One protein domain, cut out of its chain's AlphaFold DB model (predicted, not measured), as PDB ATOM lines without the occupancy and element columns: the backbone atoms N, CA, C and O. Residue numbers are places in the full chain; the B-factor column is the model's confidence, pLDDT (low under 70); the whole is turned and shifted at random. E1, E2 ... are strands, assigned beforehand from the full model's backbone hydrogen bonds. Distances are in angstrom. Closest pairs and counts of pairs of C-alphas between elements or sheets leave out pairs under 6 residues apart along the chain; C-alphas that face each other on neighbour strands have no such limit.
ATOM      1  N   ASP A 405      76.096 121.067 107.081       91.75
ATOM      2  CA  ASP A 405      77.267 121.588 106.377       91.75
ATOM      3  C   ASP A 405      78.397 120.553 106.236       91.75
ATOM      4  O   ASP A 405      79.194 120.655 105.310       91.75
ATOM      5  N   LEU A 406      78.475 119.547 107.115       93.38
ATOM      6  CA  LEU A 406      79.451 118.453 107.015       93.38
ATOM      7  C   LEU A 406      78.878 117.237 106.281       93.38
ATOM      8  O   LEU A 406      79.552 116.621 105.458       93.38
ATOM      9  N   VAL A 407      77.624 116.897 106.581       95.00
ATOM     10  CA  VAL A 407      76.902 115.775 105.977       95.00
ATOM     11  C   VAL A 407      75.412 116.065 106.005       95.00
ATOM     12  O   VAL A 407      74.848 116.340 107.059       95.00
ATOM     13  N   ALA A 408      74.749 115.997 104.853       93.69
ATOM     14  CA  ALA A 408      73.341 116.371 104.760       93.69
ATOM     15  C   ALA A 408      72.392 115.288 105.320       93.69
ATOM     16  O   ALA A 408      71.275 115.599 105.722       93.69
ATOM     17  N   GLY A 409      72.827 114.024 105.379       94.25
ATOM     18  CA  GLY A 409      72.047 112.911 105.929       94.25
ATOM     19  C   GLY A 409      72.542 111.534 105.477       94.25
ATOM     20  O   GLY A 409      73.645 111.403 104.947       94.25
ATOM     21  N   LYS A 410      71.700 110.513 105.654       94.31
ATOM     22  CA  LYS A 410      71.847 109.157 105.104       94.31
ATOM     23  C   LYS A 410      70.704 108.827 104.144       94.31
ATOM     24  O   LYS A 410      69.562 109.212 104.381       94.31
ATOM     25  N   ILE A 411      71.008 108.057 103.103       95.06
ATOM     26  CA  ILE A 411      70.047 107.463 102.158       95.06
ATOM     27  C   ILE A 411      70.459 106.020 101.825       95.06
ATOM     28  O   ILE A 411      71.554 105.598 102.186       95.06
ATOM     29  N   ASN A 412      69.621 105.263 101.108       95.00
ATOM     30  CA  ASN A 412      70.027 103.967 100.556       95.00
ATOM     31  C   ASN A 412      70.454 104.091  99.087       95.00
ATOM     32  O   ASN A 412      69.731 104.650  98.259       95.00
ATOM     33  N   LEU A 413      71.589 103.474  98.767       95.81
ATOM     34  CA  LEU A 413      71.927 102.988  97.434       95.81
ATOM     35  C   LEU A 413      71.335 101.581  97.278       95.81
ATOM     36  O   LEU A 413      71.676 100.662  98.023       95.81
ATOM     37  N   ILE A 414      70.438 101.409  96.314       94.69
ATOM     38  CA  ILE A 414      69.722 100.162  96.043       94.69
ATOM     39  C   ILE A 414      70.273  99.551  94.755       94.69
ATOM     40  O   ILE A 414      70.276 100.188  93.704       94.69
ATOM     41  N   ILE A 415      70.743  98.307  94.839       94.56
ATOM     42  CA  ILE A 415      71.441  97.600  93.761       94.56
ATOM     43  C   ILE A 415      70.610  96.383  93.349       94.56
ATOM     44  O   ILE A 415      70.317  95.500  94.162       94.56
ATOM     45  N   ASN A 416      70.217  96.339  92.073       93.06
ATOM     46  CA  ASN A 416      69.383  95.301  91.455       93.06
ATOM     47  C   ASN A 416      68.089  94.987  92.237       93.06
ATOM     48  O   ASN A 416      67.646  93.837  92.235       93.06
ATOM     49  N   ALA A 417      67.517  95.986  92.927       91.19
ATOM     50  CA  ALA A 417      66.382  95.838  93.846       91.19
ATOM     51  C   ALA A 417      66.545  94.675  94.849       91.19
ATOM     52  O   ALA A 417      65.595  93.942  95.112       91.19
ATOM     53  N   LYS A 418      67.765  94.439  95.354       89.00
ATOM     54  CA  LYS A 418      68.076  93.338  96.290       89.00
ATOM     55  C   LYS A 418      69.026  93.751  97.405       89.00
ATOM     56  O   LYS A 418      68.772  93.441  98.563       89.00
ATOM     57  N   THR A 419      70.115  94.433  97.063       90.50
ATOM     58  CA  THR A 419      71.080  94.918  98.054       90.50
ATOM     59  C   THR A 419      70.770  96.376  98.353       90.50
ATOM     60  O   THR A 419      70.818  97.203  97.445       90.50
ATOM     61  N   MET A 420      70.462  96.689  99.608       91.44
ATOM     62  CA  MET A 420      70.360  98.062 100.104       91.44
ATOM     63  C   MET A 420      71.631  98.380 100.891       91.44
ATOM     64  O   MET A 420      71.966  97.661 101.831       91.44
ATOM     65  N   VAL A 421      72.346  99.427 100.487       94.19
ATOM     66  CA  VAL A 421      73.574  99.905 101.132       94.19
ATOM     67  C   VAL A 421      73.312 101.318 101.658       94.19
ATOM     68  O   VAL A 421      73.024 102.201 100.846       94.19
ATOM     69  N   PRO A 422      73.395 101.572 102.975       94.56
ATOM     70  CA  PRO A 422      73.278 102.926 103.498       94.56
ATOM     71  C   PRO A 422      74.513 103.744 103.100       94.56
ATOM     72  O   PRO A 422      75.643 103.311 103.317       94.56
ATOM     73  N   VAL A 423      74.297 104.932 102.535       95.31
ATOM     74  CA  VAL A 423      75.352 105.877 102.142       95.31
ATOM     75  C   VAL A 423      75.085 107.256 102.746       95.31
ATOM     76  O   VAL A 423      73.937 107.683 102.892       95.31
ATOM     77  N   PHE A 424      76.157 107.948 103.121       95.69
ATOM     78  CA  PHE A 424      76.134 109.301 103.666       95.69
ATOM     79  C   PHE A 424      76.124 110.327 102.526       95.69
ATOM     80  O   PHE A 424      76.833 110.173 101.532       95.69
ATOM     81  N   LEU A 425      75.340 111.391 102.682       95.31
ATOM     82  CA  LEU A 425      75.288 112.534 101.772       95.31
ATOM     83  C   LEU A 425      76.392 113.535 102.136       95.31
ATOM     84  O   LEU A 425      76.121 114.587 102.718       95.31
ATOM     85  N   ASP A 426      77.637 113.168 101.849       94.81
ATOM     86  CA  ASP A 426      78.824 113.963 102.156       94.81
ATOM     87  C   ASP A 426      79.873 113.933 101.034       94.81
ATOM     88  O   ASP A 426      79.719 113.253 100.019       94.81
ATOM     89  N   ALA A 427      80.946 114.699 101.229       93.00
ATOM     90  CA  ALA A 427      82.091 114.763 100.329       93.00
ATOM     91  C   ALA A 427      83.092 113.603 100.500       93.00
ATOM     92  O   ALA A 427      84.129 113.582  99.839       93.00
ATOM     93  N   LYS A 428      82.862 112.644 101.404       93.69
ATOM     94  CA  LYS A 428      83.836 111.579 101.670       93.69
ATOM     95  C   LYS A 428      83.599 110.383 100.744       93.69
ATOM     96  O   LYS A 428      82.454 109.957 100.580       93.69
ATOM     97  N   PRO A 429      84.660 109.798 100.157       94.62
ATOM     98  CA  PRO A 429      84.524 108.579  99.377       94.62
ATOM     99  C   PRO A 429      84.065 107.425 100.282       94.62
ATOM    100  O   PRO A 429      84.427 107.335 101.456       94.62
ATOM    101  N   GLN A 430      83.220 106.553  99.742       95.06
ATOM    102  CA  GLN A 430      82.528 105.489 100.463       95.06
ATOM    103  C   GLN A 430      82.613 104.191  99.663       95.06
ATOM    104  O   GLN A 430      82.353 104.171  98.461       95.06
ATOM    105  N   ARG A 431      82.974 103.091 100.325       94.06
ATOM    106  CA  ARG A 431      83.040 101.770  99.693       94.06
ATOM    107  C   ARG A 431      81.660 101.112  99.678       94.06
ATOM    108  O   ARG A 431      80.977 101.083 100.697       94.06
ATOM    109  N   PHE A 432      81.314 100.497  98.554       94.38
ATOM    110  CA  PHE A 432      80.187  99.576  98.422       94.38
ATOM    111  C   PHE A 432      80.570  98.412  97.497       94.38
ATOM    112  O   PHE A 432      81.405  98.576  96.610       94.38
ATOM    113  N   ASP A 433      79.980  97.231  97.683       92.56
ATOM    114  CA  ASP A 433      80.412  96.023  96.969       92.56
ATOM    115  C   ASP A 433      79.344  95.523  95.978       92.56
ATOM    116  O   ASP A 433      78.204  95.243  96.353       92.56
ATOM    117  N   ILE A 434      79.725  95.356  94.705       91.88
ATOM    118  CA  ILE A 434      78.894  94.747  93.651       91.88
ATOM    119  C   ILE A 434      79.482  93.377  93.309       91.88
ATOM    120  O   ILE A 434      80.663  93.274  92.980       91.88
ATOM    121  N   GLU A 435      78.672  92.314  93.383       86.69
ATOM    122  CA  GLU A 435      79.106  90.918  93.187       86.69
ATOM    123  C   GLU A 435      80.418  90.567  93.925       86.69
ATOM    124  O   GLU A 435      81.319  89.945  93.348       86.69
ATOM    125  N   ASN A 436      80.531  91.001  95.183       86.25
ATOM    126  CA  ASN A 436      81.697  90.830  96.059       86.25
ATOM    127  C   ASN A 436      83.000  91.471  95.527       86.25
ATOM    128  O   ASN A 436      84.089  90.993  95.842       86.25
ATOM    129  N   LYS A 437      82.918  92.536  94.710       88.19
ATOM    130  CA  LYS A 437      84.065  93.403  94.378       88.19
ATOM    131  C   LYS A 437      83.856  94.812  94.946       88.19
ATOM    132  O   LYS A 437      82.764  95.357  94.755       88.19
ATOM    133  N   PRO A 438      84.883  95.427  95.557       93.25
ATOM    134  CA  PRO A 438      84.800  96.794  96.051       93.25
ATOM    135  C   PRO A 438      84.652  97.796  94.904       93.25
ATOM    136  O   PRO A 438      85.356  97.719  93.897       93.25
ATOM    137  N   HIS A 439      83.739  98.740  95.090       94.31
ATOM    138  CA  HIS A 439      83.554  99.944  94.289       94.31
ATOM    139  C   HIS A 439      83.582 101.149  95.238       94.31
ATOM    140  O   HIS A 439      83.213 101.039  96.410       94.31
ATOM    141  N   VAL A 440      84.035 102.297  94.746       95.50
ATOM    142  CA  VAL A 440      84.048 103.567  95.478       95.50
ATOM    143  C   VAL A 440      82.974 104.477  94.903       95.50
ATOM    144  O   VAL A 440      82.881 104.648  93.689       95.50
ATOM    145  N   LEU A 441      82.187 105.066  95.793       95.50
ATOM    146  CA  LEU A 441      81.208 106.113  95.540       95.50
ATOM    147  C   LEU A 441      81.700 107.421  96.169       95.50
ATOM    148  O   LEU A 441      82.159 107.413  97.306       95.50
ATOM    149  N   HIS A 442      81.573 108.542  95.465       94.81
ATOM    150  CA  HIS A 442      81.883 109.877  95.986       94.81
ATOM    151  C   HIS A 442      80.926 110.905  95.364       94.81
ATOM    152  O   HIS A 442      80.753 110.918  94.145       94.81
ATOM    153  N   PHE A 443      80.259 111.727  96.179       95.69
ATOM    154  CA  PHE A 443      79.323 112.746  95.689       95.69
ATOM    155  C   PHE A 443      80.033 114.071  95.397       95.69
ATOM    156  O   PHE A 443      80.847 114.534  96.194       95.69
ATOM    157  N   VAL A 444      79.663 114.699  94.280       93.56
ATOM    158  CA  VAL A 444      80.196 115.984  93.803       93.56
ATOM    159  C   VAL A 444      79.063 116.882  93.288       93.56
ATOM    160  O   VAL A 444      77.900 116.471  93.226       93.56
ATOM    161  N   GLU A 445      79.393 118.124  92.933       90.94
ATOM    162  CA  GLU A 445      78.485 119.127  92.359       90.94
ATOM    163  C   GLU A 445      77.243 119.359  93.241       90.94
ATOM    164  O   GLU A 445      76.098 119.308  92.792       90.94
ATOM    165  N   ALA A 446      77.462 119.562  94.547       91.62
ATOM    166  CA  ALA A 446      76.385 119.730  95.527       91.62
ATOM    167  C   ALA A 446      75.320 118.608  95.447       91.62
ATOM    168  O   ALA A 446      74.115 118.872  95.459       91.62
ATOM    169  N   LEU A 447      75.779 117.354  95.359       93.81
ATOM    170  CA  LEU A 447      75.000 116.118  95.187       93.81
ATOM    171  C   LEU A 447      74.375 115.886  93.790       93.81
ATOM    172  O   LEU A 447      73.695 114.874  93.631       93.81
ATOM    173  N   SER A 448      74.555 116.737  92.767       91.50
ATOM    174  CA  SER A 448      73.940 116.470  91.442       91.50
ATOM    175  C   SER A 448      74.607 115.340  90.655       91.50
ATOM    176  O   SER A 448      73.967 114.730  89.792       91.50
ATOM    177  N   THR A 449      75.866 115.035  90.966       92.69
ATOM    178  CA  THR A 449      76.669 114.024  90.273       92.69
ATOM    179  C   THR A 449      77.360 113.119  91.290       92.69
ATOM    180  O   THR A 449      77.752 113.543  92.377       92.69
ATOM    181  N   VAL A 450      77.499 111.842  90.944       94.75
ATOM    182  CA  VAL A 450      78.247 110.857  91.725       94.75
ATOM    183  C   VAL A 450      79.376 110.300  90.872       94.75
ATOM    184  O   VAL A 450      79.162 109.922  89.720       94.75
ATOM    185  N   LEU A 451      80.582 110.248  91.427       94.19
ATOM    186  CA  LEU A 451      81.699 109.526  90.839       94.19
ATOM    187  C   LEU A 451      81.646 108.083  91.350       94.19
ATOM    188  O   LEU A 451      81.748 107.853  92.557       94.19
ATOM    189  N   ILE A 452      81.494 107.114  90.447       94.62
ATOM    190  CA  ILE A 452      81.640 105.686  90.765       94.62
ATOM    191  C   ILE A 452      82.942 105.197  90.141       94.62
ATOM    192  O   ILE A 452      83.096 105.226  88.922       94.62
ATOM    193  N   ASN A 453      83.904 104.801  90.977       93.38
ATOM    194  CA  ASN A 453      85.289 104.507  90.573       93.38
ATOM    195  C   ASN A 453      85.919 105.636  89.716       93.38
ATOM    196  O   ASN A 453      86.674 105.382  88.784       93.38
ATOM    197  N   GLY A 454      85.567 106.896  90.006       88.56
ATOM    198  CA  GLY A 454      86.005 108.079  89.250       88.56
ATOM    199  C   GLY A 454      85.178 108.407  87.996       88.56
ATOM    200  O   GLY A 454      85.328 109.496  87.450       88.56
ATOM    201  N   GLN A 455      84.272 107.529  87.550       91.25
ATOM    202  CA  GLN A 455      83.394 107.801  86.409       91.25
ATOM    203  C   GLN A 455      82.167 108.629  86.844       91.25
ATOM    204  O   GLN A 455      81.413 108.167  87.705       91.25
ATOM    205  N   PRO A 456      81.929 109.825  86.267       91.56
ATOM    206  CA  PRO A 456      80.807 110.680  86.644       91.56
ATOM    207  C   PRO A 456      79.471 110.163  86.101       91.56
ATOM    208  O   PRO A 456      79.324 109.879  84.911       91.56
ATOM    209  N   ILE A 457      78.473 110.094  86.980       91.25
ATOM    210  CA  ILE A 457      77.095 109.698  86.686       91.25
ATOM    211  C   ILE A 457      76.156 110.756  87.278       91.25
ATOM    212  O   ILE A 457      76.183 111.021  88.481       91.25
ATOM    213  N   LYS A 458      75.290 111.350  86.447       90.56
ATOM    214  CA  LYS A 458      74.277 112.312  86.910       90.56
ATOM    215  C   LYS A 458      73.218 111.606  87.762       90.56
ATOM    216  O   LYS A 458      72.572 110.661  87.290       90.56
ATOM    217  N   VAL A 459      73.018 112.077  88.991       88.56
ATOM    218  CA  VAL A 459      72.147 111.434  89.983       88.56
ATOM    219  C   VAL A 459      70.694 111.883  89.827       88.56
ATOM    220  O   VAL A 459      70.405 113.060  89.636       88.56
ATOM    221  N   GLU A 460      69.774 110.931  89.972       90.81
ATOM    222  CA  GLU A 460      68.345 111.175  90.182       90.81
ATOM    223  C   GLU A 460      67.922 110.449  91.465       90.81
ATOM    224  O   GLU A 460      67.834 109.221  91.506       90.81
ATOM    225  N   PHE A 461      67.704 111.212  92.537       93.12
ATOM    226  CA  PHE A 461      67.245 110.687  93.823       93.12
ATOM    227  C   PHE A 461      65.744 110.414  93.771       93.12
ATOM    228  O   PHE A 461      64.977 111.248  93.297       93.12
ATOM    229  N   GLY A 462      65.309 109.249  94.246       89.56
ATOM    230  CA  GLY A 462      63.903 108.841  94.196       89.56
ATOM    231  C   GLY A 462      63.426 108.335  92.828       89.56
ATOM    232  O   GLY A 462      62.455 107.581  92.798       89.56
ATOM    233  N   GLY A 463      64.129 108.663  91.739       90.12
ATOM    234  CA  GLY A 463      63.838 108.211  90.376       90.12
ATOM    235  C   GLY A 463      64.070 106.713  90.134       90.12
ATOM    236  O   GLY A 463      64.328 105.934  91.058       90.12
ATOM    237  N   LEU A 464      63.962 106.305  88.867       91.50
ATOM    238  CA  LEU A 464      64.121 104.912  88.438       91.50
ATOM    239  C   LEU A 464      65.577 104.416  88.544       91.50
ATOM    240  O   LEU A 464      66.511 105.212  88.434       91.50
ATOM    241  N   PRO A 465      65.798 103.096  88.718       94.00
ATOM    242  CA  PRO A 465      67.135 102.511  88.653       94.00
ATOM    243  C   PRO A 465      67.838 102.791  87.316       94.00
ATOM    244  O   PRO A 465      67.297 102.486  86.255       94.00
ATOM    245  N   LYS A 466      69.073 103.293  87.357       91.88
ATOM    246  CA  LYS A 466      69.913 103.501  86.169       91.88
ATOM    247  C   LYS A 466      70.822 102.293  85.912       91.88
ATOM    248  O   LYS A 466      71.373 101.752  86.876       91.88
ATOM    249  N   PRO A 467      71.006 101.861  84.652       92.38
ATOM    250  CA  PRO A 467      71.945 100.798  84.318       92.38
ATOM    251  C   PRO A 467      73.403 101.272  84.439       92.38
ATOM    252  O   PRO A 467      73.753 102.374  84.027       92.38
ATOM    253  N   ILE A 468      74.255 100.391  84.955       91.81
ATOM    254  CA  ILE A 468      75.723 100.448  84.921       91.81
ATOM    255  C   ILE A 468      76.243  99.081  84.460       91.81
ATOM    256  O   ILE A 468      75.594  98.064  84.721       91.81
ATOM    257  N   ILE A 469      77.401  99.015  83.793       90.81
ATOM    258  CA  ILE A 469      78.023  97.731  83.431       90.81
ATOM    259  C   ILE A 469      79.243  97.472  84.316       90.81
ATOM    260  O   ILE A 469      80.074  98.352  84.516       90.81
ATOM    261  N   VAL A 470      79.347  96.255  84.852       88.69
ATOM    262  CA  VAL A 470      80.498  95.769  85.628       88.69
ATOM    263  C   VAL A 470      80.845  94.369  85.128       88.69
ATOM    264  O   VAL A 470      80.009  93.469  85.195       88.69
ATOM    265  N   ARG A 471      82.069  94.157  84.630       83.31
ATOM    266  CA  ARG A 471      82.548  92.877  84.069       83.31
ATOM    267  C   ARG A 471      81.580  92.270  83.046       83.31
ATOM    268  O   ARG A 471      81.163  91.118  83.179       83.31
ATOM    269  N   GLY A 472      81.169  93.074  82.068       83.56
ATOM    270  CA  GLY A 472      80.218  92.715  81.014       83.56
ATOM    271  C   GLY A 472      78.766  92.485  81.462       83.56
ATOM    272  O   GLY A 472      77.926  92.156  80.624       83.56
ATOM    273  N   LYS A 473      78.428  92.648  82.749       89.62
ATOM    274  CA  LYS A 473      77.060  92.485  83.270       89.62
ATOM    275  C   LYS A 473      76.399  93.835  83.517       89.62
ATOM    276  O   LYS A 473      76.966  94.671  84.214       89.62
ATOM    277  N   LYS A 474      75.164  94.014  83.034       91.38
ATOM    278  CA  LYS A 474      74.312  95.128  83.474       91.38
ATOM    279  C   LYS A 474      73.854  94.903  84.918       91.38
ATOM    280  O   LYS A 474      73.260  93.871  85.236       91.38
ATOM    281  N   HIS A 475      74.070  95.902  85.758       92.94
ATOM    282  CA  HIS A 475      73.439  96.053  87.061       92.94
ATOM    283  C   HIS A 475      72.670  97.372  87.094       92.94
ATOM    284  O   HIS A 475      73.021  98.313  86.395       92.94
ATOM    285  N   PHE A 476      71.619  97.444  87.901       94.12
ATOM    286  CA  PHE A 476      70.790  98.640  88.027       94.12
ATOM    287  C   PHE A 476      70.966  99.242  89.419       94.12
ATOM    288  O   PHE A 476      70.779  98.537  90.414       94.12
ATOM    289  N   ILE A 477      71.326 100.523  89.490       94.62
ATOM    290  CA  ILE A 477      71.535 101.267  90.739       94.62
ATOM    291  C   ILE A 477      70.507 102.386  90.894       94.62
ATOM    292  O   ILE A 477      70.161 103.064  89.930       94.62
ATOM    293  N   ARG A 478      70.018 102.592  92.116       93.81
ATOM    294  CA  ARG A 478      69.022 103.616  92.449       93.81
ATOM    295  C   ARG A 478      69.381 104.277  93.772       93.81
ATOM    296  O   ARG A 478      69.783 103.586  94.702       93.81
ATOM    297  N   PHE A 479      69.198 105.587  93.878       95.56
ATOM    298  CA  PHE A 479      69.294 106.300  95.151       95.56
ATOM    299  C   PHE A 479      67.886 106.598  95.665       95.56
ATOM    300  O   PHE A 479      67.025 107.023  94.891       95.56
ATOM    301  N   THR A 480      67.629 106.384  96.956       93.94
ATOM    302  CA  THR A 480      66.340 106.776  97.553       93.94
ATOM    303  C   THR A 480      66.159 108.296  97.559       93.94
ATOM    304  O   THR A 480      67.093 109.053  97.292       93.94
ATOM    305  N   VAL A 481      64.938 108.749  97.853       92.94
ATOM    306  CA  VAL A 481      64.606 110.175  98.000       92.94
ATOM    307  C   VAL A 481      65.518 110.825  99.052       92.94
ATOM    308  O   VAL A 481      65.874 110.191 100.048       92.94
ATOM    309  N   LEU A 482      65.903 112.083  98.824       93.38
ATOM    310  CA  LEU A 482      66.687 112.874  99.777       93.38
ATOM    311  C   LEU A 482      65.844 113.290 100.999       93.38
ATOM    312  O   LEU A 482      64.637 113.507 100.859       93.38
ATOM    313  N   PRO A 483      66.459 113.474 102.183       90.88
ATOM    314  CA  PRO A 483      65.775 114.070 103.324       90.88
ATOM    315  C   PRO A 483      65.248 115.492 103.055       90.88
ATOM    316  O   PRO A 483      65.722 116.213 102.171       90.88
ATOM    317  N   ARG A 484      64.240 115.906 103.833       85.56
ATOM    318  CA  ARG A 484      63.507 117.168 103.623       85.56
ATOM    319  C   ARG A 484      64.446 118.384 103.682       85.56
ATOM    320  O   ARG A 484      65.285 118.493 104.567       85.56
ATOM    321  N   GLY A 485      64.271 119.316 102.742       82.81
ATOM    322  CA  GLY A 485      65.064 120.552 102.637       82.81
ATOM    323  C   GLY A 485      66.369 120.435 101.835       82.81
ATOM    324  O   GLY A 485      66.938 121.460 101.463       82.81
ATOM    325  N   ILE A 486      66.819 119.222 101.504       89.44
ATOM    326  CA  ILE A 486      68.036 118.970 100.721       89.44
ATOM    327  C   ILE A 486      67.667 118.944  99.231       89.44
ATOM    328  O   ILE A 486      66.770 118.208  98.821       89.44
ATOM    329  N   ARG A 487      68.350 119.746  98.403       86.94
ATOM    330  CA  ARG A 487      68.155 119.790  96.940       86.94
ATOM    331  C   ARG A 487      69.506 119.732  96.204       86.94
ATOM    332  O   ARG A 487      70.373 120.548  96.531       86.94
ATOM    333  N   PRO A 488      69.695 118.833  95.217       87.62
ATOM    334  CA  PRO A 488      70.933 118.757  94.440       87.62
ATOM    335  C   PRO A 488      71.272 120.084  93.753       87.62
ATOM    336  O   PRO A 488      70.370 120.832  93.379       87.62
ATOM    337  N   GLY A 489      72.561 120.387  93.599       85.19
ATOM    338  CA  GLY A 489      73.061 121.623  92.983       85.19
ATOM    339  C   GLY A 489      73.030 122.869  93.885       85.19
ATOM    340  O   GLY A 489      73.727 123.841  93.594       85.19
ATOM    341  N   TYR A 490      72.267 122.852  94.988       83.69
ATOM    342  CA  TYR A 490      72.035 124.026  95.853       83.69
ATOM    343  C   TYR A 490      72.515 123.870  97.301       83.69
ATOM    344  O   TYR A 490      72.672 124.874  98.007       83.69
ATOM    345  N   VAL A 491      72.723 122.631  97.749       86.88
ATOM    346  CA  VAL A 491      73.264 122.279  99.071       86.88
ATOM    347  C   VAL A 491      74.744 122.660  99.153       86.88
ATOM    348  O   VAL A 491      75.464 122.588  98.165       86.88
ATOM    349  N   SER A 492      75.205 123.071 100.333       87.44
ATOM    350  CA  SER A 492      76.619 123.348 100.592       87.44
ATOM    351  C   SER A 492      77.146 122.326 101.589       87.44
ATOM    352  O   SER A 492      76.709 122.327 102.737       87.44
ATOM    353  N   ILE A 493      78.074 121.477 101.149       91.62
ATOM    354  CA  ILE A 493      78.788 120.505 101.984       91.62
ATOM    355  C   ILE A 493      80.279 120.849 101.942       91.62
ATOM    356  O   ILE A 493      80.845 121.064 100.869       91.62
ATOM    357  N   VAL A 494      80.910 120.917 103.112       89.69
ATOM    358  CA  VAL A 494      82.338 121.203 103.273       89.69
ATOM    359  C   VAL A 494      83.173 120.145 102.546       89.69
ATOM    360  O   VAL A 494      82.908 118.948 102.639       89.69
ATOM    361  N   ASN A 495      84.195 120.605 101.822       88.50
ATOM    362  CA  ASN A 495      85.099 119.805 100.986       88.50
ATOM    363  C   ASN A 495      84.441 119.059  99.804       88.50
ATOM    364  O   ASN A 495      85.102 118.223  99.195       88.50
ATOM    365  N   MET A 496      83.181 119.344  99.446       90.88
ATOM    366  CA  MET A 496      82.573 118.772  98.238       90.88
ATOM    367  C   MET A 496      83.127 119.441  96.977       90.88
ATOM    368  O   MET A 496      83.103 120.665  96.854       90.88
ATOM    369  N   GLU A 497      83.608 118.635  96.030       84.75
ATOM    370  CA  GLU A 497      84.062 119.121  94.726       84.75
ATOM    371  C   GLU A 497      82.879 119.553  93.844       84.75
ATOM    372  O   GLU A 497      81.762 119.058  93.992       84.75
ATOM    373  N   GLY A 498      83.130 120.444  92.881       70.75
ATOM    374  CA  GLY A 498      82.118 120.960  91.953       70.75
ATOM    375  C   GLY A 498      81.367 122.189  92.483       70.75
ATOM    376  O   GLY A 498      80.857 122.207  93.601       70.75
ATOM    377  N   GLY A 499      81.307 123.244  91.666       58.06
ATOM    378  CA  GLY A 499      80.703 124.524  92.042       58.06
ATOM    379  C   GLY A 499      79.181 124.462  92.219       58.06
ATOM    380  O   GLY A 499      78.486 123.708  91.543       58.06
ATOM    381  N   ARG A 500      78.660 125.304  93.115       59.84
ATOM    382  CA  ARG A 500      77.225 125.431  93.407       59.84
ATOM    383  C   ARG A 500      76.493 126.223  92.315       59.84
ATOM    384  O   ARG A 500      77.015 127.223  91.824       59.84
ATOM    385  N   LEU A 501      75.245 125.860  92.017       57.50
ATOM    386  CA  LEU A 501      74.344 126.713  91.237       57.50
ATOM    387  C   LEU A 501      73.858 127.926  92.073       57.50
ATOM    388  O   LEU A 501      73.783 127.846  93.308       57.50
TER     389      LEU A 501
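This is residues 405 to 501 of the 1125 residues of an uncharacterized protein of Cryptotermes secundus (UniProt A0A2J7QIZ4). What does the domain look like? It is a sandwich of two strongly twisted sheets face to face, E2 E1 E8 E7 on one side and E3 E4 E5 E6 on the other, with residues 480 to 501, which hold no named element, looping across one end. What is it made of? The printed part has 97 residues with eight named strands, E1 to E8 along the chain, and no named helix; the class is all strand, though under half of the residues, 45, are in named elements. How large is it? It is compact, with a radius of gyration of the C-alphas of 12.8 A, and spans 36 by 24 by 19 A, only just elongated.

Where does the first strand begin? E1, residues 410 to 415, begins with C-alpha 410 at (71.847, 109.157, 105.104); E2 is residues 419 to 424, and each is 16.2 A long from first to last C-alpha. Which strands come next? E3 is residues 430 to 434, E4 residues 437 to 444, E5 residues 449 to 452 and E6 residues 455 to 458. E4 is the longest by residues, 22.9 A from C-alpha 437 to C-alpha 444. Where does the last strand end? E7 is residues 466 to 470, and E8, residues 473 to 479, is 19.8 A long and ends with C-alpha 479 at (69.294, 106.300, 95.151).

How is the first sheet paired? E1 and E2 are an antiparallel hairpin, with N 413 and O 421 2.8 A apart. E8 is antiparallel to E1, with N 414 and O 478 2.8 A apart, and forms a hairpin with E7, with N 468 and O 475 2.8 A apart. And the second sheet? E3 E4 E5 E6 is a meander, each strand the antiparallel neighbour of the one before, with N 432 and O 439 2.9 A apart, N 442 and O 451 3.0 A, and N 450 and O 457 2.9 A. How do the sheets stand? Their facing parts are 9.1 A centre to centre with best planes 17 degrees apart, and the closest C-alphas of E2 and E3, those of Val 421 and Phe 432, are 7.2 A apart.

Which C-alphas are farthest apart? Those of Asp 405 and Gly 472, at 38.5 A. Are there cuts or long links? The printed part has no cut and no long link; E6 to E7, with seven residues between them, is short, and the other links are tight. Where is confidence low? Residues 499 to 501 are under 70, against a mean pLDDT of 90.5 over the printed part.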